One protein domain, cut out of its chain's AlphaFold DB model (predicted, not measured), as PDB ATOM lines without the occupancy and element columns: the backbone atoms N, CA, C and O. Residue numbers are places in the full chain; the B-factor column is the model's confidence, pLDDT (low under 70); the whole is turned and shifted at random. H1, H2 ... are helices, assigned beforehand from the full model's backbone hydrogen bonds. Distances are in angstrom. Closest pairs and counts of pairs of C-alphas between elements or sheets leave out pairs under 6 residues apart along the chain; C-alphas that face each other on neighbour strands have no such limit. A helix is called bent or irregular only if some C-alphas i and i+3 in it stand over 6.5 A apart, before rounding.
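AT A GLANCE: This is residues 82 to 286 of the 682 residues of an uncharacterized protein of Pseudocohnilembus persalinus (UniProt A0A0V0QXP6). The model is a long, thin, open zigzag of helices running back and forth along one axis: the very long helix H2 with the long helix H3 folded back from its end, H1 running alongside H2 but free of it, and the shorter H4 folded back on the last part of H3. It is a loose assembly and not a closed bundle: H3 and H4 make the one contact between helices, H2 and H3 are near each other, and residues 82 to 133, with the whole of H1 among them, stand free. The printed part has 205 residues with four named helices, in the order H1, H2, H3, H4, and no named strand, so the class is all helix. The whole is extended, with a radius of gyration of the C-alphas of 29.1 A, and its outline is a rod spanning 106 by 34 by 24 A.

IN THESE COORDINATES: H2 is the longest helix, 64 residues from Asp 136 to Leu 199, and measures 94.9 A from first to last C-alpha. It begins with C-alpha 136 at (-16.539, -127.442, 69.150) and ends with C-alpha 199 at (38.492, -55.722, 40.204). H3, residues 203 to 257, measures 82.1 A from first to last C-alpha. It is irregular, with C-alphas 204 and 207 lying 8.8 A apart where about 5 A would be found in a regular helix, and it has a kink of 37 degrees near residue 210. H1, residues 87 to 126, measures 59.1 A from C-alpha 87 at (15.769, -61.847, 52.460) to C-alpha 126. H4, residues 264 to 285, measures 31.2 A and ends with C-alpha 285 at (19.527, -89.485, 78.993).

HOW THE PARTS SIT: H2 touches no helix, but it is near H3. Between these two, 15 pairs of C-alphas lie within 10 A, and the closest C-alphas are 8.2 A apart. Residues 143 to 178 of H2 stand free, and so do residues 232 to 238 of H3. H3 touches H4 with residues 239 to 257 alone. The two form a helical hairpin, with 18 pairs of C-alphas within 8 A, and their closest C-alphas are those of Glu 250 and Leu 274, 6.1 A apart. They run opposite ways at a shallow tilt of 15 degrees. H2 and H4 are apart. H1 touches no helix, and it is apart from H2, from H3 and from H4. In H1 every pair of O of residue i and N of residue i+4 is within hydrogen-bond range; the counts are 59 of 60 in H2, 48 of 51 in H3 and 16 of 18 in H4.

THE WHOLE: The two C-alphas farthest apart are those of Asn 135 and Glu 204, 106.0 A, while the C-alphas of Gln 82 and Ser 286, the first and last printed residues, are 47.0 A apart. The printed part has no cut. The link from H2 to H3 is tight, with 3 residues, and the links from H1 to H2, with 9 residues, and from H3 to H4, with 6 residues, are short; no link is long. The mean pLDDT of the printed part is 77.6, with 67 residues under 70, among them residues 82 to 99, 117 to 132 and 200 to 217. H1 has a mean pLDDT of 63, H3 of 77, H2 of 86 and H4 of 95.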
ATOM      1  N   GLN A  82      18.384 -51.572  52.354       39.94
ATOM      2  CA  GLN A  82      17.393 -52.068  53.319       39.94
ATOM      3  C   GLN A  82      16.650 -53.314  52.813       39.94
ATOM      4  O   GLN A  82      16.363 -54.210  53.606       39.94
ATOM      5  N   GLN A  83      16.394 -53.438  51.505       38.97
ATOM      6  CA  GLN A  83      15.684 -54.604  50.955       38.97
ATOM      7  C   GLN A  83      16.478 -55.910  51.127       38.97
ATOM      8  O   GLN A  83      15.898 -56.957  51.410       38.97
ATOM      9  N   HIS A  84      17.813 -55.864  51.076       40.66
ATOM     10  CA  HIS A  84      18.648 -57.040  51.357       40.66
ATOM     11  C   HIS A  84      18.635 -57.500  52.832       40.66
ATOM     12  O   HIS A  84      19.055 -58.622  53.109       40.66
ATOM     13  N   GLN A  85      18.085 -56.720  53.775       40.28
ATOM     14  CA  GLN A  85      17.832 -57.201  55.145       40.28
ATOM     15  C   GLN A  85      16.517 -57.991  55.290       40.28
ATOM     16  O   GLN A  85      16.319 -58.644  56.313       40.28
ATOM     17  N   GLN A  86      15.638 -57.990  54.280       39.41
ATOM     18  CA  GLN A  86      14.370 -58.738  54.312       39.41
ATOM     19  C   GLN A  86      14.493 -60.177  53.780       39.41
ATOM     20  O   GLN A  86      13.671 -61.026  54.121       39.41
ATOM     21  N   VAL A  87      15.542 -60.493  53.010       48.09
ATOM     22  CA  VAL A  87      15.769 -61.847  52.460       48.09
ATOM     23  C   VAL A  87      15.860 -62.931  53.554       48.09
ATOM     24  O   VAL A  87      15.212 -63.966  53.391       48.09
ATOM     25  N   PRO A  88      16.552 -62.726  54.700       48.09
ATOM     26  CA  PRO A  88      16.525 -63.689  55.805       48.09
ATOM     27  C   PRO A  88      15.120 -63.895  56.384       48.09
ATOM     28  O   PRO A  88      14.730 -65.028  56.634       48.09
ATOM     29  N   GLN A  89      14.327 -62.825  56.530       46.19
ATOM     30  CA  GLN A  89      12.962 -62.917  57.062       46.19
ATOM     31  C   GLN A  89      12.027 -63.685  56.118       46.19
ATOM     32  O   GLN A  89      11.197 -64.461  56.584       46.19
ATOM     33  N   GLN A  90      12.187 -63.533  54.799       49.44
ATOM     34  CA  GLN A  90      11.453 -64.342  53.822       49.44
ATOM     35  C   GLN A  90      11.872 -65.820  53.861       49.44
ATOM     36  O   GLN A  90      11.012 -66.693  53.759       49.44
ATOM     37  N   GLN A  91      13.159 -66.126  54.064       51.25
ATOM     38  CA  GLN A  91      13.622 -67.511  54.227       51.25
ATOM     39  C   GLN A  91      13.089 -68.146  55.519       51.25
ATOM     40  O   GLN A  91      12.537 -69.245  55.467       51.25
ATOM     41  N   ASP A  92      13.173 -67.445  56.654       55.50
ATOM     42  CA  ASP A  92      12.605 -67.895  57.931       55.50
ATOM     43  C   ASP A  92      11.080 -68.099  57.827       55.50
ATOM     44  O   ASP A  92      10.552 -69.095  58.327       55.50
ATOM     45  N   TRP A  93      10.368 -67.221  57.109       65.81
ATOM     46  CA  TRP A  93       8.931 -67.358  56.840       65.81
ATOM     47  C   TRP A  93       8.605 -68.583  55.971       65.81
ATOM     48  O   TRP A  93       7.699 -69.342  56.314       65.81
ATOM     49  N   VAL A  94       9.366 -68.847  54.900       60.41
ATOM     50  CA  VAL A  94       9.201 -70.064  54.078       60.41
ATOM     51  C   VAL A  94       9.466 -71.329  54.901       60.41
ATOM     52  O   VAL A  94       8.700 -72.290  54.804       60.41
ATOM     53  N   TYR A  95      10.485 -71.337  55.766       59.31
ATOM     54  CA  TYR A  95      10.722 -72.454  56.688       59.31
ATOM     55  C   TYR A  95       9.606 -72.612  57.732       59.31
ATOM     56  O   TYR A  95       9.253 -73.746  58.066       59.31
ATOM     57  N   GLN A  96       9.017 -71.523  58.237       69.25
ATOM     58  CA  GLN A  96       7.845 -71.599  59.115       69.25
ATOM     59  C   GLN A  96       6.626 -72.167  58.382       69.25
ATOM     60  O   GLN A  96       6.020 -73.107  58.890       69.25
ATOM     61  N   GLN A  97       6.303 -71.673  57.183       68.38
ATOM     62  CA  GLN A  97       5.180 -72.172  56.379       68.38
ATOM     63  C   GLN A  97       5.339 -73.656  56.029       68.38
ATOM     64  O   GLN A  97       4.410 -74.439  56.226       68.38
ATOM     65  N   MET A  98       6.535 -74.080  55.609       59.97
ATOM     66  CA  MET A  98       6.830 -75.485  55.311       59.97
ATOM     67  C   MET A  98       6.666 -76.384  56.550       59.97
ATOM     68  O   MET A  98       6.055 -77.449  56.465       59.97
ATOM     69  N   ASN A  99       7.149 -75.947  57.720       63.00
ATOM     70  CA  ASN A  99       6.956 -76.681  58.975       63.00
ATOM     71  C   ASN A  99       5.488 -76.696  59.431       63.00
ATOM     72  O   ASN A  99       5.021 -77.718  59.929       63.00
ATOM     73  N   GLN A 100       4.746 -75.600  59.247       75.69
ATOM     74  CA  GLN A 100       3.330 -75.495  59.603       75.69
ATOM     75  C   GLN A 100       2.469 -76.424  58.732       75.69
ATOM     76  O   GLN A 100       1.653 -77.183  59.257       75.69
ATOM     77  N   GLN A 101       2.712 -76.447  57.418       71.56
ATOM     78  CA  GLN A 101       2.070 -77.374  56.484       71.56
ATOM     79  C   GLN A 101       2.410 -78.836  56.819       71.56
ATOM     80  O   GLN A 101       1.526 -79.696  56.833       71.56
ATOM     81  N   LEU A 102       3.670 -79.125  57.165       62.72
ATOM     82  CA  LEU A 102       4.097 -80.462  57.583       62.72
ATOM     83  C   LEU A 102       3.431 -80.895  58.902       62.72
ATOM     84  O   LEU A 102       3.022 -82.050  59.030       62.72
ATOM     85  N   GLN A 103       3.266 -79.994  59.875       66.94
ATOM     86  CA  GLN A 103       2.519 -80.277  61.108       66.94
ATOM     87  C   GLN A 103       1.043 -80.585  60.820       66.94
ATOM     88  O   GLN A 103       0.519 -81.565  61.349       66.94
ATOM     89  N   GLN A 104       0.394 -79.821  59.932       73.06
ATOM     90  CA  GLN A 104      -0.989 -80.078  59.512       73.06
ATOM     91  C   GLN A 104      -1.146 -81.447  58.829       73.06
ATOM     92  O   GLN A 104      -2.066 -82.186  59.174       73.06
ATOM     93  N   GLN A 105      -0.228 -81.832  57.934       64.81
ATOM     94  CA  GLN A 105      -0.244 -83.157  57.295       64.81
ATOM     95  C   GLN A 105      -0.089 -84.301  58.310       64.81
ATOM     96  O   GLN A 105      -0.845 -85.272  58.263       64.81
ATOM     97  N   ASN A 106       0.846 -84.181  59.262       63.00
ATOM     98  CA  ASN A 106       1.013 -85.175  60.330       63.00
ATOM     99  C   ASN A 106      -0.250 -85.280  61.204       63.00
ATOM    100  O   ASN A 106      -0.688 -86.386  61.518       63.00
ATOM    101  N   TYR A 107      -0.869 -84.148  61.558       76.81
ATOM    102  CA  TYR A 107      -2.109 -84.121  62.336       76.81
ATOM    103  C   TYR A 107      -3.278 -84.774  61.582       76.81
ATOM    104  O   TYR A 107      -3.962 -85.630  62.137       76.81
ATOM    105  N   GLN A 108      -3.476 -84.450  60.300       72.44
ATOM    106  CA  GLN A 108      -4.503 -85.082  59.459       72.44
ATOM    107  C   GLN A 108      -4.296 -86.601  59.345       72.44
ATOM    108  O   GLN A 108      -5.256 -87.365  59.456       72.44
ATOM    109  N   GLN A 109      -3.049 -87.058  59.193       64.81
ATOM    110  CA  GLN A 109      -2.726 -88.484  59.151       64.81
ATOM    111  C   GLN A 109      -3.014 -89.184  60.491       64.81
ATOM    112  O   GLN A 109      -3.570 -90.283  60.494       64.81
ATOM    113  N   GLN A 110      -2.701 -88.545  61.623       67.19
ATOM    114  CA  GLN A 110      -3.058 -89.050  62.954       67.19
ATOM    115  C   GLN A 110      -4.578 -89.130  63.145       67.19
ATOM    116  O   GLN A 110      -5.070 -90.166  63.585       67.19
ATOM    117  N   GLN A 111      -5.335 -88.098  62.752       78.88
ATOM    118  CA  GLN A 111      -6.801 -88.110  62.824       78.88
ATOM    119  C   GLN A 111      -7.412 -89.226  61.968       78.88
ATOM    120  O   GLN A 111      -8.301 -89.938  62.436       78.88
ATOM    121  N   PHE A 112      -6.898 -89.458  60.755       73.31
ATOM    122  CA  PHE A 112      -7.336 -90.580  59.919       73.31
ATOM    123  C   PHE A 112      -7.062 -91.938  60.586       73.31
ATOM    124  O   PHE A 112      -7.948 -92.790  60.635       73.31
ATOM    125  N   ILE A 113      -5.866 -92.143  61.152       64.69
ATOM    126  CA  ILE A 113      -5.527 -93.376  61.885       64.69
ATOM    127  C   ILE A 113      -6.447 -93.551  63.105       64.69
ATOM    128  O   ILE A 113      -6.970 -94.644  63.321       64.69
ATOM    129  N   GLN A 114      -6.713 -92.479  63.857       65.94
ATOM    130  CA  GLN A 114      -7.598 -92.503  65.021       65.94
ATOM    131  C   GLN A 114      -9.044 -92.856  64.637       65.94
ATOM    132  O   GLN A 114      -9.667 -93.681  65.301       65.94
ATOM    133  N   GLN A 115      -9.564 -92.310  63.532       72.62
ATOM    134  CA  GLN A 115     -10.879 -92.674  62.991       72.62
ATOM    135  C   GLN A 115     -10.937 -94.147  62.565       72.62
ATOM    136  O   GLN A 115     -11.906 -94.835  62.879       72.62
ATOM    137  N   GLN A 116      -9.892 -94.668  61.910       70.44
ATOM    138  CA  GLN A 116      -9.822 -96.091  61.557       70.44
ATOM    139  C   GLN A 116      -9.801 -96.989  62.805       70.44
ATOM    140  O   GLN A 116     -10.478 -98.016  62.821       70.44
ATOM    141  N   ILE A 117      -9.085 -96.611  63.870       66.19
ATOM    142  CA  ILE A 117      -9.096 -97.340  65.150       66.19
ATOM    143  C   ILE A 117     -10.497 -97.302  65.779       66.19
ATOM    144  O   ILE A 117     -11.048 -98.353  66.106       66.19
ATOM    145  N   ASN A 118     -11.108 -96.120  65.881       67.75
ATOM    146  CA  ASN A 118     -12.428 -95.948  66.487       67.75
ATOM    147  C   ASN A 118     -13.508 -96.754  65.740       67.75
ATOM    148  O   ASN A 118     -14.272 -97.476  66.376       67.75
ATOM    149  N   ASN A 119     -13.524 -96.719  64.404       67.38
ATOM    150  CA  ASN A 119     -14.482 -97.479  63.590       67.38
ATOM    151  C   ASN A 119     -14.324 -99.002  63.761       67.38
ATOM    152  O   ASN A 119     -15.317 -99.728  63.787       67.38
ATOM    153  N   ASN A 120     -13.092 -99.502  63.918       61.97
ATOM    154  CA  ASN A 120     -12.856-100.919  64.213       61.97
ATOM    155  C   ASN A 120     -13.292-101.303  65.640       61.97
ATOM    156  O   ASN A 120     -13.773-102.418  65.838       61.97
ATOM    157  N   ASN A 121     -13.161-100.399  66.615       57.94
ATOM    158  CA  ASN A 121     -13.585-100.641  67.998       57.94
ATOM    159  C   ASN A 121     -15.115-100.626  68.153       57.94
ATOM    160  O   ASN A 121     -15.655-101.509  68.813       57.94
ATOM    161  N   VAL A 122     -15.821 -99.688  67.508       57.94
ATOM    162  CA  VAL A 122     -17.298 -99.620  67.531       57.94
ATOM    163  C   VAL A 122     -17.916-100.907  66.975       57.94
ATOM    164  O   VAL A 122     -18.804-101.484  67.600       57.94
ATOM    165  N   ASN A 123     -17.384-101.422  65.861       53.66
ATOM    166  CA  ASN A 123     -17.826-102.704  65.306       53.66
ATOM    167  C   ASN A 123     -17.545-103.887  66.254       53.66
ATOM    168  O   ASN A 123     -18.338-104.819  66.308       53.66
ATOM    169  N   GLN A 124     -16.463-103.851  67.042       54.62
ATOM    170  CA  GLN A 124     -16.166-104.908  68.018       54.62
ATOM    171  C   GLN A 124     -17.030-104.852  69.283       54.62
ATOM    172  O   GLN A 124     -17.190-105.889  69.920       54.62
ATOM    173  N   GLN A 125     -17.573-103.694  69.673       49.78
ATOM    174  CA  GLN A 125     -18.425-103.596  70.867       49.78
ATOM    175  C   GLN A 125     -19.855-104.096  70.619       49.78
ATOM    176  O   GLN A 125     -20.441-104.701  71.516       49.78
ATOM    177  N   ASN A 126     -20.395-103.921  69.409       53.03
ATOM    178  CA  ASN A 126     -21.745-104.393  69.076       53.03
ATOM    179  C   ASN A 126     -21.845-105.929  68.973       53.03
ATOM    180  O   ASN A 126     -22.886-106.488  69.307       53.03
ATOM    181  N   ASP A 127     -20.763-106.617  68.590       50.59
ATOM    182  CA  ASP A 127     -20.725-108.084  68.451       50.59
ATOM    183  C   ASP A 127     -20.437-108.837  69.776       50.59
ATOM    184  O   ASP A 127     -20.460-110.067  69.810       50.59
ATOM    185  N   GLN A 128     -20.145-108.141  70.885       49.19
ATOM    186  CA  GLN A 128     -19.677-108.776  72.134       49.19
ATOM    187  C   GLN A 128     -20.779-109.345  73.044       49.19
ATOM    188  O   GLN A 128     -20.472-110.125  73.945       49.19
ATOM    189  N   THR A 129     -22.048-108.990  72.838       49.66
ATOM    190  CA  THR A 129     -23.162-109.403  73.717       49.66
ATOM    191  C   THR A 129     -23.805-110.737  73.332       49.66
ATOM    192  O   THR A 129     -24.541-111.310  74.134       49.66
ATOM    193  N   ALA A 130     -23.505-111.265  72.144       51.84
ATOM    194  CA  ALA A 130     -24.026-112.536  71.654       51.84
ATOM    195  C   ALA A 130     -22.875-113.495  71.322       51.84
ATOM    196  O   ALA A 130     -22.502-113.646  70.162       51.84
ATOM    197  N   ILE A 131     -22.327-114.178  72.335       58.81
ATOM    198  CA  ILE A 131     -21.472-115.351  72.100       58.81
ATOM    199  C   ILE A 131     -22.370-116.443  71.492       58.81
ATOM    200  O   ILE A 131     -23.254-116.943  72.194       58.81
ATOM    201  N   PRO A 132     -22.194-116.831  70.215       58.94
ATOM    202  CA  PRO A 132     -23.015-117.882  69.637       58.94
ATOM    203  C   PRO A 132     -22.675-119.218  70.304       58.94
ATOM    204  O   PRO A 132     -21.501-119.526  70.528       58.94
ATOM    205  N   ILE A 133     -23.695-120.033  70.592       77.00
ATOM    206  CA  ILE A 133     -23.529-121.389  71.144       77.00
ATOM    207  C   ILE A 133     -23.072-122.322  70.011       77.00
ATOM    208  O   ILE A 133     -23.827-123.137  69.485       77.00
ATOM    209  N   LEU A 134     -21.823-122.132  69.591       80.75
ATOM    210  CA  LEU A 134     -21.156-122.908  68.554       80.75
ATOM    211  C   LEU A 134     -20.752-124.277  69.095       80.75
ATOM    212  O   LEU A 134     -20.231-124.388  70.206       80.75
ATOM    213  N   ASN A 135     -20.893-125.312  68.268       91.00
ATOM    214  CA  ASN A 135     -20.278-126.604  68.576       91.00
ATOM    215  C   ASN A 135     -18.739-126.512  68.490       91.00
ATOM    216  O   ASN A 135     -18.187-125.614  67.852       91.00
ATOM    217  N   ASP A 136     -18.014-127.465  69.087       88.56
ATOM    218  CA  ASP A 136     -16.539-127.442  69.150       88.56
ATOM    219  C   ASP A 136     -15.841-127.291  67.786       88.56
ATOM    220  O   ASP A 136     -14.737-126.745  67.699       88.56
ATOM    221  N   LYS A 137     -16.465-127.773  66.704       92.31
ATOM    222  CA  LYS A 137     -15.932-127.686  65.338       92.31
ATOM    223  C   LYS A 137     -16.054-126.263  64.786       92.31
ATOM    224  O   LYS A 137     -15.111-125.755  64.177       92.31
ATOM    225  N   GLU A 138     -17.184-125.608  65.026       89.44
ATOM    226  CA  GLU A 138     -17.417-124.202  64.692       89.44
ATOM    227  C   GLU A 138     -16.602-123.258  65.573       89.44
ATOM    228  O   GLU A 138     -15.974-122.339  65.049       89.44
ATOM    229  N   ARG A 139     -16.516-123.529  66.880       85.81
ATOM    230  CA  ARG A 139     -15.660-122.787  67.811       85.81
ATOM    231  C   ARG A 139     -14.203-122.783  67.339       85.81
ATOM    232  O   ARG A 139     -13.628-121.714  67.153       85.81
ATOM    233  N   LYS A 140     -13.629-123.954  67.032       88.75
ATOM    234  CA  LYS A 140     -12.253-124.069  66.501       88.75
ATOM    235  C   LYS A 140     -12.079-123.369  65.144       88.75
ATOM    236  O   LYS A 140     -11.002-122.847  64.852       88.75
ATOM    237  N   LYS A 141     -13.125-123.321  64.308       91.44
ATOM    238  CA  LYS A 141     -13.132-122.562  63.042       91.44
ATOM    239  C   LYS A 141     -13.106-121.048  63.297       91.44
ATOM    240  O   LYS A 141     -12.300-120.359  62.671       91.44
ATOM    241  N   TRP A 142     -13.918-120.554  64.230       87.44
ATOM    242  CA  TRP A 142     -13.970-119.146  64.635       87.44
ATOM    243  C   TRP A 142     -12.660-118.696  65.297       87.44
ATOM    244  O   TRP A 142     -12.068-117.709  64.868       87.44
ATOM    245  N   GLU A 143     -12.118-119.474  66.241       86.44
ATOM    246  CA  GLU A 143     -10.810-119.223  66.867       86.44
ATOM    247  C   GLU A 143      -9.694-119.121  65.803       86.44
ATOM    248  O   GLU A 143      -8.893-118.182  65.814       86.44
ATOM    249  N   LYS A 144      -9.685-120.020  64.805       91.12
ATOM    250  CA  LYS A 144      -8.740-119.965  63.674       91.12
ATOM    251  C   LYS A 144      -8.914-118.703  62.815       91.12
ATOM    252  O   LYS A 144      -7.908-118.137  62.381       91.12
ATOM    253  N   GLN A 145     -10.147-118.241  62.592       89.56
ATOM    254  CA  GLN A 145     -10.434-116.994  61.870       89.56
ATOM    255  C   GLN A 145      -9.978-115.756  62.656       89.56
ATOM    256  O   GLN A 145      -9.332-114.882  62.076       89.56
ATOM    257  N   GLN A 146     -10.206-115.700  63.972       87.50
ATOM    258  CA  GLN A 146      -9.732-114.595  64.817       87.50
ATOM    259  C   GLN A 146      -8.197-114.514  64.846       87.50
ATOM    260  O   GLN A 146      -7.622-113.438  64.674       87.50
ATOM    261  N   ILE A 147      -7.505-115.656  64.938       86.25
ATOM    262  CA  ILE A 147      -6.035-115.717  64.844       86.25
ATOM    263  C   ILE A 147      -5.537-115.236  63.466       86.25
ATOM    264  O   ILE A 147      -4.490-114.587  63.378       86.25
ATOM    265  N   GLN A 148      -6.262-115.520  62.378       87.50
ATOM    266  CA  GLN A 148      -5.943-114.987  61.046       87.50
ATOM    267  C   GLN A 148      -6.169-113.468  60.959       87.50
ATOM    268  O   GLN A 148      -5.324-112.765  60.398       87.50
ATOM    269  N   LEU A 149      -7.248-112.945  61.549       88.69
ATOM    270  CA  LEU A 149      -7.551-111.512  61.580       88.69
ATOM    271  C   LEU A 149      -6.493-110.723  62.370       88.69
ATOM    272  O   LEU A 149      -5.939-109.757  61.846       88.69
ATOM    273  N   GLN A 150      -6.117-111.194  63.563       84.88
ATOM    274  CA  GLN A 150      -5.039-110.604  64.369       84.88
ATOM    275  C   GLN A 150      -3.687-110.628  63.636       84.88
ATOM    276  O   GLN A 150      -2.948-109.640  63.642       84.88
ATOM    277  N   LYS A 151      -3.357-111.729  62.940       86.81
ATOM    278  CA  LYS A 151      -2.155-111.809  62.087       86.81
ATOM    279  C   LYS A 151      -2.187-110.784  60.948       86.81
ATOM    280  O   LYS A 151      -1.153-110.184  60.660       86.81
ATOM    281  N   LYS A 152      -3.352-110.553  60.327       89.69
ATOM    282  CA  LYS A 152      -3.543-109.545  59.269       89.69
ATOM    283  C   LYS A 152      -3.374-108.119  59.808       89.69
ATOM    284  O   LYS A 152      -2.627-107.347  59.214       89.69
ATOM    285  N   GLN A 153      -3.981-107.794  60.950       83.88
ATOM    286  CA  GLN A 153      -3.837-106.491  61.618       83.88
ATOM    287  C   GLN A 153      -2.370-106.194  61.975       83.88
ATOM    288  O   GLN A 153      -1.833-105.165  61.569       83.88
ATOM    289  N   MET A 154      -1.679-107.138  62.626       84.00
ATOM    290  CA  MET A 154      -0.258-107.005  62.983       84.00
ATOM    291  C   MET A 154       0.662-106.879  61.751       84.00
ATOM    292  O   MET A 154       1.738-106.283  61.826       84.00
ATOM    293  N   LEU A 155       0.283-107.458  60.607       86.19
ATOM    294  CA  LEU A 155       1.020-107.288  59.353       86.19
ATOM    295  C   LEU A 155       0.833-105.878  58.774       86.19
ATOM    296  O   LEU A 155       1.800-105.305  58.272       86.19
ATOM    297  N   GLU A 156      -0.370-105.307  58.869       86.00
ATOM    298  CA  GLU A 156      -0.661-103.953  58.386       86.00
ATOM    299  C   GLU A 156       0.001-102.875  59.256       86.00
ATOM    300  O   GLU A 156       0.665-101.985  58.726       86.00
ATOM    301  N   GLU A 157      -0.044-103.026  60.583       83.56
ATOM    302  CA  GLU A 157       0.713-102.204  61.541       83.56
ATOM    303  C   GLU A 157       2.216-102.189  61.187       83.56
ATOM    304  O   GLU A 157       2.843-101.135  61.057       83.56
ATOM    305  N   LYS A 158       2.799-103.365  60.907       84.25
ATOM    306  CA  LYS A 158       4.201-103.490  60.472       84.25
ATOM    307  C   LYS A 158       4.486-102.826  59.123       84.25
ATOM    308  O   LYS A 158       5.621-102.394  58.915       84.25
ATOM    309  N   LYS A 159       3.516-102.728  58.205       86.25
ATOM    310  CA  LYS A 159       3.670-101.945  56.964       86.25
ATOM    311  C   LYS A 159       3.645-100.447  57.256       86.25
ATOM    312  O   LYS A 159       4.528 -99.748  56.767       86.25
ATOM    313  N   GLN A 160       2.709 -99.965  58.077       84.19
ATOM    314  CA  GLN A 160       2.629 -98.549  58.457       84.19
ATOM    315  C   GLN A 160       3.917 -98.087  59.160       84.19
ATOM    316  O   GLN A 160       4.517 -97.098  58.748       84.19
ATOM    317  N   ILE A 161       4.440 -98.871  60.110       82.06
ATOM    318  CA  ILE A 161       5.724 -98.596  60.785       82.06
ATOM    319  C   ILE A 161       6.911 -98.578  59.799       82.06
ATOM    320  O   ILE A 161       7.859 -97.811  59.983       82.06
ATOM    321  N   ARG A 162       6.895 -99.408  58.745       83.75
ATOM    322  CA  ARG A 162       7.918 -99.376  57.680       83.75
ATOM    323  C   ARG A 162       7.788 -98.131  56.799       83.75
ATOM    324  O   ARG A 162       8.809 -97.530  56.479       83.75
ATOM    325  N   LEU A 163       6.564 -97.747  56.434       86.19
ATOM    326  CA  LEU A 163       6.283 -96.566  55.618       86.19
ATOM    327  C   LEU A 163       6.692 -95.278  56.346       86.19
ATOM    328  O   LEU A 163       7.404 -94.461  55.771       86.19
ATOM    329  N   GLN A 164       6.344 -95.158  57.630       84.50
ATOM    330  CA  GLN A 164       6.730 -94.034  58.485       84.50
ATOM    331  C   GLN A 164       8.255 -93.857  58.549       84.50
ATOM    332  O   GLN A 164       8.774 -92.777  58.280       84.50
ATOM    333  N   LYS A 165       9.000 -94.944  58.796       83.75
ATOM    334  CA  LYS A 165      10.474 -94.915  58.819       83.75
ATOM    335  C   LYS A 165      11.107 -94.593  57.465       83.75
ATOM    336  O   LYS A 165      12.226 -94.086  57.421       83.75
ATOM    337  N   GLN A 166      10.431 -94.915  56.363       86.12
ATOM    338  CA  GLN A 166      10.892 -94.537  55.029       86.12
ATOM    339  C   GLN A 166      10.662 -93.039  54.777       86.12
ATOM    340  O   GLN A 166      11.575 -92.371  54.301       86.12
ATOM    341  N   LEU A 167       9.506 -92.503  55.185       84.62
ATOM    342  CA  LEU A 167       9.194 -91.072  55.120       84.62
ATOM    343  C   LEU A 167      10.183 -90.233  55.947       84.62
ATOM    344  O   LEU A 167      10.768 -89.293  55.418       84.62
ATOM    345  N   GLU A 168      10.452 -90.622  57.197       81.06
ATOM    346  CA  GLU A 168      11.457 -89.986  58.070       81.06
ATOM    347  C   GLU A 168      12.852 -89.961  57.420       81.06
ATOM    348  O   GLU A 168      13.549 -88.944  57.433       81.06
ATOM    349  N   LYS A 169      13.254 -91.071  56.791       86.56
ATOM    350  CA  LYS A 169      14.542 -91.206  56.098       86.56
ATOM    351  C   LYS A 169      14.628 -90.354  54.830       86.56
ATOM    352  O   LYS A 169      15.710 -89.879  54.488       86.56
ATOM    353  N   ASP A 170      13.522 -90.163  54.119       85.12
ATOM    354  CA  ASP A 170      13.485 -89.338  52.909       85.12
ATOM    355  C   ASP A 170      13.391 -87.837  53.240       85.12
ATOM    356  O   ASP A 170      14.059 -87.035  52.586       85.12
ATOM    357  N   GLN A 171      12.716 -87.464  54.333       79.88
ATOM    358  CA  GLN A 171      12.810 -86.128  54.940       79.88
ATOM    359  C   GLN A 171      14.255 -85.806  55.367       79.88
ATOM    360  O   GLN A 171      14.771 -84.730  55.055       79.88
ATOM    361  N   GLU A 172      14.959 -86.753  56.003       85.69
ATOM    362  CA  GLU A 172      16.370 -86.587  56.389       85.69
ATOM    363  C   GLU A 172      17.285 -86.358  55.166       85.69
ATOM    364  O   GLU A 172      18.203 -85.534  55.217       85.69
ATOM    365  N   LYS A 173      17.033 -87.050  54.041       86.62
ATOM    366  CA  LYS A 173      17.743 -86.809  52.771       86.62
ATOM    367  C   LYS A 173      17.452 -85.418  52.212       86.62
ATOM    368  O   LYS A 173      18.396 -84.744  51.807       86.62
ATOM    369  N   ALA A 174      16.182 -85.008  52.176       82.25
ATOM    370  CA  ALA A 174      15.766 -83.719  51.631       82.25
ATOM    371  C   ALA A 174      16.432 -82.563  52.391       82.25
ATOM    372  O   ALA A 174      17.106 -81.733  51.783       82.25
ATOM    373  N   LEU A 175      16.377 -82.582  53.727       81.88
ATOM    374  CA  LEU A 175      17.045 -81.585  54.568       81.88
ATOM    375  C   LEU A 175      18.570 -81.569  54.351       81.88
ATOM    376  O   LEU A 175      19.177 -80.503  54.235       81.88
ATOM    377  N   LYS A 176      19.205 -82.745  54.233       85.75
ATOM    378  CA  LYS A 176      20.638 -82.851  53.904       85.75
ATOM    379  C   LYS A 176      20.979 -82.338  52.504       85.75
ATOM    380  O   LYS A 176      22.128 -81.957  52.291       85.75
ATOM    381  N   GLN A 177      20.040 -82.338  51.562       87.25
ATOM    382  CA  GLN A 177      20.242 -81.773  50.229       87.25
ATOM    383  C   GLN A 177      20.128 -80.245  50.252       87.25
ATOM    384  O   GLN A 177      21.058 -79.581  49.799       87.25
ATOM    385  N   VAL A 178      19.082 -79.698  50.881       83.25
ATOM    386  CA  VAL A 178      18.905 -78.244  51.058       83.25
ATOM    387  C   VAL A 178      20.122 -77.625  51.759       83.25
ATOM    388  O   VAL A 178      20.692 -76.654  51.265       83.25
ATOM    389  N   LEU A 179      20.623 -78.252  52.831       83.75
ATOM    390  CA  LEU A 179      21.824 -77.789  53.540       83.75
ATOM    391  C   LEU A 179      23.091 -77.789  52.655       83.75
ATOM    392  O   LEU A 179      23.957 -76.930  52.806       83.75
ATOM    393  N   ARG A 180      23.218 -78.730  51.708       87.62
ATOM    394  CA  ARG A 180      24.331 -78.743  50.735       87.62
ATOM    395  C   ARG A 180      24.194 -77.648  49.687       87.62
ATOM    396  O   ARG A 180      25.209 -77.176  49.184       87.62
ATOM    397  N   GLU A 181      22.974 -77.286  49.314       87.06
ATOM    398  CA  GLU A 181      22.700 -76.249  48.320       87.06
ATOM    399  C   GLU A 181      22.891 -74.854  48.916       87.06
ATOM    400  O   GLU A 181      23.597 -74.045  48.317       87.06
ATOM    401  N   GLN A 182      22.461 -74.634  50.160       87.19
ATOM    402  CA  GLN A 182      22.833 -73.462  50.955       87.19
ATOM    403  C   GLN A 182      24.365 -73.299  51.034       87.19
ATOM    404  O   GLN A 182      24.902 -72.267  50.635       87.19
ATOM    405  N   GLN A 183      25.099 -74.362  51.392       86.94
ATOM    406  CA  GLN A 183      26.572 -74.354  51.419       86.94
ATOM    407  C   GLN A 183      27.248 -74.184  50.044       86.94
ATOM    408  O   GLN A 183      28.445 -73.881  49.987       86.94
ATOM    409  N   LYS A 184      26.545 -74.413  48.923       90.25
ATOM    410  CA  LYS A 184      27.038 -74.059  47.578       90.25
ATOM    411  C   LYS A 184      26.844 -72.568  47.317       90.25
ATOM    412  O   LYS A 184      27.786 -71.934  46.850       90.25
ATOM    413  N   LEU A 185      25.667 -72.028  47.643       86.50
ATOM    414  CA  LEU A 185      25.328 -70.615  47.465       86.50
ATOM    415  C   LEU A 185      26.254 -69.715  48.295       86.50
ATOM    416  O   LEU A 185      26.897 -68.844  47.719       86.50
ATOM    417  N   GLU A 186      26.458 -70.013  49.582       86.44
ATOM    418  CA  GLU A 186      27.424 -69.313  50.454       86.44
ATOM    419  C   GLU A 186      28.841 -69.274  49.843       86.44
ATOM    420  O   GLU A 186      29.523 -68.247  49.841       86.44
ATOM    421  N   LYS A 187      29.298 -70.396  49.265       89.06
ATOM    422  CA  LYS A 187      30.612 -70.495  48.604       89.06
ATOM    423  C   LYS A 187      30.668 -69.777  47.257       89.06
ATOM    424  O   LYS A 187      31.757 -69.384  46.837       89.06
ATOM    425  N   GLN A 188      29.545 -69.645  46.560       87.75
ATOM    426  CA  GLN A 188      29.446 -68.908  45.305       87.75
ATOM    427  C   GLN A 188      29.421 -67.400  45.570       87.75
ATOM    428  O   GLN A 188      30.174 -66.670  44.931       87.75
ATOM    429  N   GLU A 189      28.662 -66.948  46.566       88.62
ATOM    430  CA  GLU A 189      28.635 -65.552  47.000       88.62
ATOM    431  C   GLU A 189      30.022 -65.092  47.474       88.62
ATOM    432  O   GLU A 189      30.541 -64.090  46.982       88.62
ATOM    433  N   LEU A 190      30.692 -65.881  48.325       87.12
ATOM    434  CA  LEU A 190      32.057 -65.593  48.777       87.12
ATOM    435  C   LEU A 190      33.055 -65.483  47.605       87.12
ATOM    436  O   LEU A 190      33.948 -64.635  47.632       87.12
ATOM    437  N   LYS A 191      32.903 -66.302  46.552       89.12
ATOM    438  CA  LYS A 191      33.704 -66.176  45.320       89.12
ATOM    439  C   LYS A 191      33.403 -64.875  44.575       89.12
ATOM    440  O   LYS A 191      34.349 -64.201  44.173       89.12
ATOM    441  N   SER A 192      32.131 -64.509  44.419       85.88
ATOM    442  CA  SER A 192      31.718 -63.260  43.766       85.88
ATOM    443  C   SER A 192      32.245 -62.027  44.506       85.88
ATOM    444  O   SER A 192      32.842 -61.155  43.876       85.88
ATOM    445  N   GLN A 193      32.131 -61.991  45.838       85.44
ATOM    446  CA  GLN A 193      32.693 -60.926  46.679       85.44
ATOM    447  C   GLN A 193      34.223 -60.820  46.502       85.44
ATOM    448  O   GLN A 193      34.754 -59.733  46.264       85.44
ATOM    449  N   LEU A 194      34.945 -61.949  46.532       84.12
ATOM    450  CA  LEU A 194      36.396 -61.989  46.288       84.12
ATOM    451  C   LEU A 194      36.787 -61.579  44.856       84.12
ATOM    452  O   LEU A 194      37.886 -61.063  44.648       84.12
ATOM    453  N   GLN A 195      35.926 -61.805  43.863       85.62
ATOM    454  CA  GLN A 195      36.167 -61.401  42.476       85.62
ATOM    455  C   GLN A 195      35.931 -59.899  42.275       85.62
ATOM    456  O   GLN A 195      36.766 -59.237  41.661       85.62
ATOM    457  N   GLN A 196      34.878 -59.332  42.870       79.19
ATOM    458  CA  GLN A 196      34.646 -57.883  42.890       79.19
ATOM    459  C   GLN A 196      35.802 -57.136  43.585       79.19
ATOM    460  O   GLN A 196      36.336 -56.183  43.020       79.19
ATOM    461  N   GLN A 197      36.289 -57.630  44.732       71.94
ATOM    462  CA  GLN A 197      37.456 -57.055  45.427       71.94
ATOM    463  C   GLN A 197      38.776 -57.151  44.635       71.94
ATOM    464  O   GLN A 197      39.705 -56.381  44.882       71.94
ATOM    465  N   LYS A 198      38.900 -58.087  43.683       80.31
ATOM    466  CA  LYS A 198      40.054 -58.137  42.764       80.31
ATOM    467  C   LYS A 198      39.965 -57.087  41.658       80.31
ATOM    468  O   LYS A 198      41.010 -56.625  41.209       80.31
ATOM    469  N   LEU A 199      38.751 -56.726  41.239       75.62
ATOM    470  CA  LEU A 199      38.492 -55.722  40.204       75.62
ATOM    471  C   LEU A 199      38.569 -54.289  40.755       75.62
ATOM    472  O   LEU A 199      39.033 -53.398  40.054       75.62
ATOM    473  N   SER A 200      38.216 -54.061  42.025       67.06
ATOM    474  CA  SER A 200      38.255 -52.738  42.673       67.06
ATOM    475  C   SER A 200      39.665 -52.243  43.060       67.06
ATOM    476  O   SER A 200      39.813 -51.464  44.002       67.06
ATOM    477  N   LYS A 201      40.725 -52.716  42.391       53.84
ATOM    478  CA  LYS A 201      42.122 -52.397  42.725       53.84
ATOM    479  C   LYS A 201      42.614 -51.102  42.065       53.84
ATOM    480  O   LYS A 201      43.462 -51.136  41.178       53.84
ATOM    481  N   GLN A 202      42.151 -49.963  42.574       58.53
ATOM    482  CA  GLN A 202      42.962 -48.737  42.562       58.53
ATOM    483  C   GLN A 202      43.807 -48.651  43.853       58.53
ATOM    484  O   GLN A 202      43.417 -49.247  44.862       58.53
ATOM    485  N   PRO A 203      44.978 -47.979  43.857       56.47
ATOM    486  CA  PRO A 203      45.973 -48.180  44.921       56.47
ATOM    487  C   PRO A 203      45.611 -47.610  46.305       56.47
ATOM    488  O   PRO A 203      46.095 -48.121  47.312       56.47
ATOM    489  N   GLU A 204      44.781 -46.567  46.373       55.38
ATOM    490  CA  GLU A 204      44.792 -45.588  47.477       55.38
ATOM    491  C   GLU A 204      43.923 -45.921  48.712       55.38
ATOM    492  O   GLU A 204      43.770 -45.084  49.594       55.38
ATOM    493  N   ASN A 205      43.322 -47.116  48.819       55.09
ATOM    494  CA  ASN A 205      42.398 -47.452  49.928       55.09
ATOM    495  C   ASN A 205      42.611 -48.850  50.560       55.09
ATOM    496  O   ASN A 205      41.659 -49.509  50.989       55.09
ATOM    497  N   GLN A 206      43.860 -49.320  50.658       55.91
ATOM    498  CA  GLN A 206      44.160 -50.674  51.165       55.91
ATOM    499  C   GLN A 206      43.761 -50.913  52.638       55.91
ATOM    500  O   GLN A 206      43.299 -52.005  52.967       55.91
ATOM    501  N   GLU A 207      43.851 -49.917  53.527       59.66
ATOM    502  CA  GLU A 207      43.471 -50.104  54.940       59.66
ATOM    503  C   GLU A 207      41.961 -50.318  55.135       59.66
ATOM    504  O   GLU A 207      41.547 -51.238  55.848       59.66
ATOM    505  N   LYS A 208      41.120 -49.532  54.446       59.56
ATOM    506  CA  LYS A 208      39.656 -49.710  54.482       59.56
ATOM    507  C   LYS A 208      39.235 -51.054  53.880       59.56
ATOM    508  O   LYS A 208      38.288 -51.673  54.366       59.56
ATOM    509  N   LEU A 209      39.967 -51.545  52.875       57.75
ATOM    510  CA  LEU A 209      39.747 -52.873  52.300       57.75
ATOM    511  C   LEU A 209      39.986 -53.985  53.339       57.75
ATOM    512  O   LEU A 209      39.144 -54.872  53.481       57.75
ATOM    513  N   ASN A 210      41.069 -53.901  54.121       61.81
ATOM    514  CA  ASN A 210      41.373 -54.867  55.186       61.81
ATOM    515  C   ASN A 210      40.323 -54.856  56.316       61.81
ATOM    516  O   ASN A 210      39.951 -55.915  56.828       61.81
ATOM    517  N   GLN A 211      39.794 -53.683  56.687       65.56
ATOM    518  CA  GLN A 211      38.707 -53.594  57.672       65.56
ATOM    519  C   GLN A 211      37.418 -54.264  57.163       65.56
ATOM    520  O   GLN A 211      36.829 -55.076  57.882       65.56
ATOM    521  N   ASN A 212      37.022 -54.013  55.909       63.91
ATOM    522  CA  ASN A 212      35.858 -54.667  55.304       63.91
ATOM    523  C   ASN A 212      36.040 -56.188  55.172       63.91
ATOM    524  O   ASN A 212      35.108 -56.933  55.472       63.91
ATOM    525  N   GLN A 213      37.233 -56.678  54.814       60.44
ATOM    526  CA  GLN A 213      37.507 -58.121  54.760       60.44
ATOM    527  C   GLN A 213      37.291 -58.812  56.112       60.44
ATOM    528  O   GLN A 213      36.685 -59.886  56.159       60.44
ATOM    529  N   ASN A 214      37.718 -58.189  57.215       68.31
ATOM    530  CA  ASN A 214      37.444 -58.706  58.556       68.31
ATOM    531  C   ASN A 214      35.938 -58.709  58.872       68.31
ATOM    532  O   ASN A 214      35.431 -59.711  59.380       68.31
ATOM    533  N   GLN A 215      35.199 -57.647  58.530       68.81
ATOM    534  CA  GLN A 215      33.748 -57.600  58.760       68.81
ATOM    535  C   GLN A 215      32.986 -58.673  57.962       68.81
ATOM    536  O   GLN A 215      32.183 -59.399  58.553       68.81
ATOM    537  N   SER A 216      33.276 -58.854  56.667       65.94
ATOM    538  CA  SER A 216      32.649 -59.898  55.839       65.94
ATOM    539  C   SER A 216      32.938 -61.306  56.372       65.94
ATOM    540  O   SER A 216      32.024 -62.117  56.513       65.94
ATOM    541  N   GLN A 217      34.185 -61.597  56.768       66.88
ATOM    542  CA  GLN A 217      34.526 -62.887  57.382       66.88
ATOM    543  C   GLN A 217      33.810 -63.115  58.723       66.88
ATOM    544  O   GLN A 217      33.448 -64.251  59.037       66.88
ATOM    545  N   ILE A 218      33.589 -62.065  59.519       71.75
ATOM    546  CA  ILE A 218      32.820 -62.145  60.769       71.75
ATOM    547  C   ILE A 218      31.335 -62.422  60.484       71.75
ATOM    548  O   ILE A 218      30.730 -63.219  61.202       71.75
ATOM    549  N   GLN A 219      30.745 -61.829  59.441       69.06
ATOM    550  CA  GLN A 219      29.353 -62.098  59.054       69.06
ATOM    551  C   GLN A 219      29.155 -63.547  58.582       69.06
ATOM    552  O   GLN A 219      28.281 -64.235  59.111       69.06
ATOM    553  N   VAL A 220      30.023 -64.056  57.699       65.81
ATOM    554  CA  VAL A 220      29.969 -65.458  57.238       65.81
ATOM    555  C   VAL A 220      30.175 -66.437  58.404       65.81
ATOM    556  O   VAL A 220      29.430 -67.406  58.537       65.81
ATOM    557  N   LYS A 221      31.111 -66.163  59.328       68.50
ATOM    558  CA  LYS A 221      31.270 -66.970  60.556       68.50
ATOM    559  C   LYS A 221      30.008 -66.956  61.431       68.50
ATOM    560  O   LYS A 221      29.632 -68.001  61.953       68.50
ATOM    561  N   LYS A 222      29.313 -65.817  61.558       71.62
ATOM    562  CA  LYS A 222      28.028 -65.731  62.282       71.62
ATOM    563  C   LYS A 222      26.917 -66.550  61.605       71.62
ATOM    564  O   LYS A 222      26.153 -67.197  62.314       71.62
ATOM    565  N   GLN A 223      26.835 -66.568  60.272       67.69
ATOM    566  CA  GLN A 223      25.865 -67.397  59.534       67.69
ATOM    567  C   GLN A 223      26.154 -68.902  59.671       67.69
ATOM    568  O   GLN A 223      25.242 -69.680  59.960       67.69
ATOM    569  N   ILE A 224      27.422 -69.312  59.547       66.19
ATOM    570  CA  ILE A 224      27.842 -70.710  59.741       66.19
ATOM    571  C   ILE A 224      27.537 -71.174  61.174       66.19
ATOM    572  O   ILE A 224      27.010 -72.272  61.358       66.19
ATOM    573  N   ASN A 225      27.791 -70.329  62.181       70.00
ATOM    574  CA  ASN A 225      27.453 -70.632  63.573       70.00
ATOM    575  C   ASN A 225      25.938 -70.801  63.768       70.00
ATOM    576  O   ASN A 225      25.528 -71.841  64.275       70.00
ATOM    577  N   LYS A 226      25.107 -69.869  63.271       71.31
ATOM    578  CA  LYS A 226      23.634 -69.994  63.302       71.31
ATOM    579  C   LYS A 226      23.134 -71.288  62.650       71.31
ATOM    580  O   LYS A 226      22.257 -71.959  63.187       71.31
ATOM    581  N   SER A 227      23.714 -71.674  61.514       65.94
ATOM    582  CA  SER A 227      23.359 -72.920  60.817       65.94
ATOM    583  C   SER A 227      23.768 -74.168  61.619       65.94
ATOM    584  O   SER A 227      23.060 -75.175  61.622       65.94
ATOM    585  N   GLY A 228      24.883 -74.099  62.356       73.88
ATOM    586  CA  GLY A 228      25.297 -75.124  63.316       73.88
ATOM    587  C   GLY A 228      24.397 -75.197  64.555       73.88
ATOM    588  O   GLY A 228      24.054 -76.294  64.997       73.88
ATOM    589  N   GLU A 229      23.976 -74.048  65.086       76.94
ATOM    590  CA  GLU A 229      23.026 -73.919  66.199       76.94
ATOM    591  C   GLU A 229      21.665 -74.519  65.826       76.94
ATOM    592  O   GLU A 229      21.174 -75.387  66.546       76.94
ATOM    593  N   ALA A 230      21.111 -74.174  64.657       70.31
ATOM    594  CA  ALA A 230      19.864 -74.744  64.141       70.31
ATOM    595  C   ALA A 230      19.946 -76.273  63.953       70.31
ATOM    596  O   ALA A 230      19.048 -77.010  64.367       70.31
ATOM    597  N   LEU A 231      21.057 -76.778  63.400       72.62
ATOM    598  CA  LEU A 231      21.288 -78.219  63.252       72.62
ATOM    599  C   LEU A 231      21.409 -78.943  64.605       72.62
ATOM    600  O   LEU A 231      21.047 -80.115  64.709       72.62
ATOM    601  N   ASN A 232      21.922 -78.282  65.644       75.25
ATOM    602  CA  ASN A 232      22.002 -78.855  66.987       75.25
ATOM    603  C   ASN A 232      20.657 -78.786  67.725       75.25
ATOM    604  O   ASN A 232      20.274 -79.775  68.347       75.25
ATOM    605  N   ALA A 233      19.898 -77.697  67.576       77.38
ATOM    606  CA  ALA A 233      18.532 -77.584  68.081       77.38
ATOM    607  C   ALA A 233      17.625 -78.685  67.503       77.38
ATOM    608  O   ALA A 233      16.914 -79.351  68.253       77.38
ATOM    609  N   LEU A 234      17.726 -78.967  66.197       76.31
ATOM    610  CA  LEU A 234      16.991 -80.064  65.560       76.31
ATOM    611  C   LEU A 234      17.379 -81.447  66.119       76.31
ATOM    612  O   LEU A 234      16.507 -82.295  66.306       76.31
ATOM    613  N   LYS A 235      18.663 -81.694  66.420       78.75
ATOM    614  CA  LYS A 235      19.100 -82.960  67.047       78.75
ATOM    615  C   LYS A 235      18.533 -83.121  68.453       78.75
ATOM    616  O   LYS A 235      18.051 -84.203  68.779       78.75
ATOM    617  N   GLU A 236      18.568 -82.073  69.275       85.88
ATOM    618  CA  GLU A 236      17.988 -82.128  70.622       85.88
ATOM    619  C   GLU A 236      16.452 -82.244  70.565       85.88
ATOM    620  O   GLU A 236      15.885 -83.009  71.337       85.88
ATOM    621  N   GLN A 237      15.777 -81.636  69.581       85.00
ATOM    622  CA  GLN A 237      14.343 -81.852  69.331       85.00
ATOM    623  C   GLN A 237      14.035 -83.313  68.943       85.00
ATOM    624  O   GLN A 237      13.111 -83.923  69.485       85.00
ATOM    625  N   GLN A 238      14.825 -83.915  68.046       81.88
ATOM    626  CA  GLN A 238      14.697 -85.333  67.676       81.88
ATOM    627  C   GLN A 238      14.973 -86.268  68.866       81.88
ATOM    628  O   GLN A 238      14.290 -87.278  69.039       81.88
ATOM    629  N   LYS A 239      15.951 -85.929  69.710       90.69
ATOM    630  CA  LYS A 239      16.284 -86.653  70.943       90.69
ATOM    631  C   LYS A 239      15.161 -86.548  71.977       90.69
ATOM    632  O   LYS A 239      14.777 -87.578  72.521       90.69
ATOM    633  N   ALA A 240      14.586 -85.363  72.183       88.62
ATOM    634  CA  ALA A 240      13.437 -85.145  73.062       88.62
ATOM    635  C   ALA A 240      12.226 -85.985  72.625       88.62
ATOM    636  O   ALA A 240      11.744 -86.801  73.404       88.62
ATOM    637  N   LYS A 241      11.830 -85.909  71.345       86.19
ATOM    638  CA  LYS A 241      10.728 -86.721  70.790       86.19
ATOM    639  C   LYS A 241      10.993 -88.234  70.877       86.19
ATOM    640  O   LYS A 241      10.078 -89.042  71.013       86.19
ATOM    641  N   LYS A 242      12.264 -88.654  70.833       89.19
ATOM    642  CA  LYS A 242      12.665 -90.056  71.041       89.19
ATOM    643  C   LYS A 242      12.589 -90.488  72.513       89.19
ATOM    644  O   LYS A 242      12.309 -91.658  72.763       89.19
ATOM    645  N   ILE A 243      12.834 -89.584  73.466       93.56
ATOM    646  CA  ILE A 243      12.633 -89.825  74.905       93.56
ATOM    647  C   ILE A 243      11.130 -89.938  75.199       93.56
ATOM    648  O   ILE A 243      10.713 -90.935  75.778       93.56
ATOM    649  N   GLU A 244      10.328 -88.991  74.711       92.94
ATOM    650  CA  GLU A 244       8.861 -88.951  74.826       92.94
ATOM    651  C   GLU A 244       8.210 -90.271  74.369       92.94
ATOM    652  O   GLU A 244       7.590 -90.969  75.172       92.94
ATOM    653  N   ASN A 245       8.478 -90.701  73.128       90.00
ATOM    654  CA  ASN A 245       7.997 -91.977  72.575       90.00
ATOM    655  C   ASN A 245       8.419 -93.219  73.396       90.00
ATOM    656  O   ASN A 245       7.779 -94.270  73.325       90.00
ATOM    657  N   LEU A 246       9.537 -93.154  74.132       94.19
ATOM    658  CA  LEU A 246       9.988 -94.245  75.001       94.19
ATOM    659  C   LEU A 246       9.336 -94.183  76.390       94.19
ATOM    660  O   LEU A 246       9.029 -95.238  76.938       94.19
ATOM    661  N   GLN A 247       9.079 -92.991  76.931       95.75
ATOM    662  CA  GLN A 247       8.343 -92.799  78.186       95.75
ATOM    663  C   GLN A 247       6.876 -93.222  78.040       95.75
ATOM    664  O   GLN A 247       6.374 -93.973  78.875       95.75
ATOM    665  N   GLU A 248       6.216 -92.832  76.945       94.38
ATOM    666  CA  GLU A 248       4.861 -93.291  76.612       94.38
ATOM    667  C   GLU A 248       4.820 -94.821  76.486       94.38
ATOM    668  O   GLU A 248       3.973 -95.493  77.075       94.38
ATOM    669  N   LYS A 249       5.803 -95.409  75.792       94.75
ATOM    670  CA  LYS A 249       5.920 -96.864  75.677       94.75
ATOM    671  C   LYS A 249       6.187 -97.554  77.018       94.75
ATOM    672  O   LYS A 249       5.735 -98.685  77.196       94.75
ATOM    673  N   GLU A 250       6.905 -96.922  77.946       97.19
ATOM    674  CA  GLU A 250       7.060 -97.461  79.297       97.19
ATOM    675  C   GLU A 250       5.723 -97.441  80.045       97.19
ATOM    676  O   GLU A 250       5.303 -98.485  80.543       97.19
ATOM    677  N   LYS A 251       5.012 -96.306  80.044       96.19
ATOM    678  CA  LYS A 251       3.674 -96.156  80.643       96.19
ATOM    679  C   LYS A 251       2.701 -97.218  80.118       96.19
ATOM    680  O   LYS A 251       2.160 -97.991  80.903       96.19
ATOM    681  N   ASN A 252       2.601 -97.364  78.797       94.25
ATOM    682  CA  ASN A 252       1.726 -98.336  78.128       94.25
ATOM    683  C   ASN A 252       2.108 -99.813  78.402       94.25
ATOM    684  O   ASN A 252       1.328-100.722  78.105       94.25
ATOM    685  N   LEU A 253       3.310-100.087  78.928       96.19
ATOM    686  CA  LEU A 253       3.724-101.410  79.413       96.19
ATOM    687  C   LEU A 253       3.477-101.580  80.922       96.19
ATOM    688  O   LEU A 253       3.128-102.681  81.340       96.19
ATOM    689  N   GLN A 254       3.614-100.518  81.725       96.25
ATOM    690  CA  GLN A 254       3.262-100.522  83.150       96.25
ATOM    691  C   GLN A 254       1.746-100.691  83.352       96.25
ATOM    692  O   GLN A 254       1.336-101.533  84.143       96.25
ATOM    693  N   GLU A 255       0.918 -99.982  82.579       95.62
ATOM    694  CA  GLU A 255      -0.547-100.128  82.591       95.62
ATOM    695  C   GLU A 255      -0.981-101.556  82.233       95.62
ATOM    696  O   GLU A 255      -1.862-102.125  82.872       95.62
ATOM    697  N   LYS A 256      -0.312-102.190  81.260       95.06
ATOM    698  CA  LYS A 256      -0.554-103.605  80.935       95.06
ATOM    699  C   LYS A 256      -0.161-104.527  82.083       95.06
ATOM    700  O   LYS A 256      -0.889-105.470  82.354       95.06
ATOM    701  N   LEU A 257       0.943-104.248  82.776       96.50
ATOM    702  CA  LEU A 257       1.399-105.031  83.930       96.50
ATOM    703  C   LEU A 257       0.422-104.978  85.124       96.50
ATOM    704  O   LEU A 257       0.460-105.869  85.966       96.50
ATOM    705  N   GLN A 258      -0.445-103.959  85.185       94.50
ATOM    706  CA  GLN A 258      -1.490-103.795  86.206       94.50
ATOM    707  C   GLN A 258      -2.802-104.534  85.874       94.50
ATOM    708  O   GLN A 258      -3.709-104.552  86.702       94.50
ATOM    709  N   GLN A 259      -2.925-105.152  84.694       92.31
ATOM    710  CA  GLN A 259      -4.106-105.940  84.328       92.31
ATOM    711  C   GLN A 259      -4.108-107.273  85.096       92.31
ATOM    712  O   GLN A 259      -3.137-108.028  85.034       92.31
ATOM    713  N   SER A 260      -5.203-107.564  85.806       69.75
ATOM    714  CA  SER A 260      -5.339-108.707  86.727       69.75
ATOM    715  C   SER A 260      -5.131-110.075  86.074       69.75
ATOM    716  O   SER A 260      -4.649-111.002  86.720       69.75
ATOM    717  N   ASP A 261      -5.462-110.192  84.789       94.31
ATOM    718  CA  ASP A 261      -5.674-111.480  84.118       94.31
ATOM    719  C   ASP A 261      -4.419-111.976  83.367       94.31
ATOM    720  O   ASP A 261      -4.479-112.874  82.522       94.31
ATOM    721  N   LEU A 262      -3.252-111.378  83.640       94.12
ATOM    722  CA  LEU A 262      -1.988-111.777  83.027       94.12
ATOM    723  C   LEU A 262      -1.461-113.092  83.607       94.12
ATOM    724  O   LEU A 262      -1.096-113.184  84.777       94.12
ATOM    725  N   THR A 263      -1.259-114.088  82.742       95.56
ATOM    726  CA  THR A 263      -0.453-115.262  83.104       95.56
ATOM    727  C   THR A 263       0.992-114.852  83.410       95.56
ATOM    728  O   THR A 263       1.545-113.945  82.779       95.56
ATOM    729  N   GLN A 264       1.655-115.587  84.308       93.94
ATOM    730  CA  GLN A 264       3.058-115.371  84.693       93.94
ATOM    731  C   GLN A 264       3.995-115.194  83.479       93.94
ATOM    732  O   GLN A 264       4.850-114.313  83.466       93.94
ATOM    733  N   LYS A 265       3.776-115.966  82.404       92.81
ATOM    734  CA  LYS A 265       4.551-115.907  81.151       92.81
ATOM    735  C   LYS A 265       4.281-114.649  80.310       92.81
ATOM    736  O   LYS A 265       5.158-114.197  79.573       92.81
ATOM    737  N   GLN A 266       3.087-114.059  80.394       93.19
ATOM    738  CA  GLN A 266       2.813-112.738  79.812       93.19
ATOM    739  C   GLN A 266       3.452-111.631  80.661       93.19
ATOM    740  O   GLN A 266       4.072-110.730  80.099       93.19
ATOM    741  N   GLN A 267       3.367-111.736  81.989       95.81
ATOM    742  CA  GLN A 267       3.961-110.791  82.937       95.81
ATOM    743  C   GLN A 267       5.494-110.720  82.776       95.81
ATOM    744  O   GLN A 267       6.055-109.644  82.570       95.81
ATOM    745  N   GLU A 268       6.165-111.874  82.720       95.38
ATOM    746  CA  GLU A 268       7.598-112.006  82.421       95.38
ATOM    747  C   GLU A 268       7.965-111.361  81.069       95.38
ATOM    748  O   GLU A 268       8.949-110.625  80.953       95.38
ATOM    749  N   LYS A 269       7.142-111.576  80.034       95.19
ATOM    750  CA  LYS A 269       7.330-111.000  78.694       95.19
ATOM    751  C   LYS A 269       7.120-109.479  78.654       95.19
ATOM    752  O   LYS A 269       7.697-108.823  77.781       95.19
ATOM    753  N   ILE A 270       6.319-108.909  79.554       95.56
ATOM    754  CA  ILE A 270       6.144-107.456  79.713       95.56
ATOM    755  C   ILE A 270       7.334-106.864  80.479       95.56
ATOM    756  O   ILE A 270       7.924-105.893  80.008       95.56
ATOM    757  N   ASN A 271       7.781-107.503  81.564       96.19
ATOM    758  CA  ASN A 271       8.976-107.097  82.318       96.19
ATOM    759  C   ASN A 271      10.236-107.066  81.429       96.19
ATOM    760  O   ASN A 271      10.936-106.054  81.373       96.19
ATOM    761  N   ASN A 272      10.446-108.107  80.615       95.06
ATOM    762  CA  ASN A 272      11.506-108.175  79.597       95.06
ATOM    763  C   ASN A 272      11.419-107.086  78.502       95.06
ATOM    764  O   ASN A 272      12.378-106.884  77.749       95.06
ATOM    765  N   GLN A 273      10.275-106.410  78.347       95.38
ATOM    766  CA  GLN A 273      10.114-105.260  77.450       95.38
ATOM    767  C   GLN A 273      10.320-103.933  78.187       95.38
ATOM    768  O   GLN A 273      10.977-103.051  77.633       95.38
ATOM    769  N   LEU A 274       9.841-103.811  79.431       97.75
ATOM    770  CA  LEU A 274      10.089-102.663  80.308       97.75
ATOM    771  C   LEU A 274      11.588-102.433  80.519       97.75
ATOM    772  O   LEU A 274      12.065-101.321  80.305       97.75
ATOM    773  N   GLU A 275      12.357-103.477  80.841       96.69
ATOM    774  CA  GLU A 275      13.814-103.370  81.019       96.69
ATOM    775  C   GLU A 275      14.505-102.834  79.750       96.69
ATOM    776  O   GLU A 275      15.342-101.932  79.808       96.69
ATOM    777  N   LYS A 276      14.093-103.320  78.571       96.19
ATOM    778  CA  LYS A 276      14.627-102.865  77.278       96.19
ATOM    779  C   LYS A 276      14.243-101.420  76.965       96.19
ATOM    780  O   LYS A 276      15.031-100.722  76.331       96.19
ATOM    781  N   VAL A 277      13.071-100.945  77.387       96.12
ATOM    782  CA  VAL A 277      12.683 -99.530  77.248       96.12
ATOM    783  C   VAL A 277      13.503 -98.657  78.203       96.12
ATOM    784  O   VAL A 277      14.146 -97.715  77.741       96.12
ATOM    785  N   ARG A 278      13.600 -99.034  79.484       97.25
ATOM    786  CA  ARG A 278      14.399 -98.341  80.511       97.25
ATOM    787  C   ARG A 278      15.869 -98.209  80.128       97.25
ATOM    788  O   ARG A 278      16.419 -97.114  80.177       97.25
ATOM    789  N   LYS A 279      16.491 -99.289  79.649       95.38
ATOM    790  CA  LYS A 279      17.886 -99.280  79.179       95.38
ATOM    791  C   LYS A 279      18.092 -98.354  77.975       95.38
ATOM    792  O   LYS A 279      19.120 -97.693  77.876       95.38
ATOM    793  N   ASN A 280      17.106 -98.251  77.079       92.50
ATOM    794  CA  ASN A 280      17.154 -97.295  75.970       92.50
ATOM    795  C   ASN A 280      16.972 -95.840  76.437       92.50
ATOM    796  O   ASN A 280      17.679 -94.973  75.929       92.50
ATOM    797  N   LEU A 281      16.094 -95.570  77.408       96.38
ATOM    798  CA  LEU A 281      15.966 -94.246  78.035       96.38
ATOM    799  C   LEU A 281      17.276 -93.832  78.718       96.38
ATOM    800  O   LEU A 281      17.819 -92.777  78.399       96.38
ATOM    801  N   GLN A 282      17.839 -94.702  79.560       95.31
ATOM    802  CA  GLN A 282      19.101 -94.472  80.268       95.31
ATOM    803  C   GLN A 282      20.260 -94.164  79.307       95.31
ATOM    804  O   GLN A 282      21.022 -93.233  79.554       95.31
ATOM    805  N   ASN A 283      20.365 -94.887  78.188       92.31
ATOM    806  CA  ASN A 283      21.378 -94.651  77.153       92.31
ATOM    807  C   ASN A 283      21.221 -93.304  76.418       92.31
ATOM    808  O   ASN A 283      22.197 -92.807  75.868       92.31
ATOM    809  N   ILE A 284      20.014 -92.727  76.361       89.88
ATOM    810  CA  ILE A 284      19.740 -91.446  75.673       89.88
ATOM    811  C   ILE A 284      19.814 -90.256  76.646       89.88
ATOM    812  O   ILE A 284      20.158 -89.145  76.242       89.88
ATOM    813  N   GLN A 285      19.491 -90.486  77.921       90.12
ATOM    814  CA  GLN A 285      19.527 -89.485  78.993       90.12
ATOM    815  C   GLN A 285      20.911 -89.345  79.638       90.12
ATOM    816  O   GLN A 285      21.216 -88.296  80.200       90.12
ATOM    817  N   SER A 286      21.753 -90.380  79.558       86.94
ATOM    818  CA  SER A 286      23.126 -90.335  80.064       86.94
ATOM    819  C   SER A 286      23.935 -89.260  79.321       86.94
ATOM    820  O   SER A 286      24.067 -89.348  78.098       86.94
TER     821      SER A 286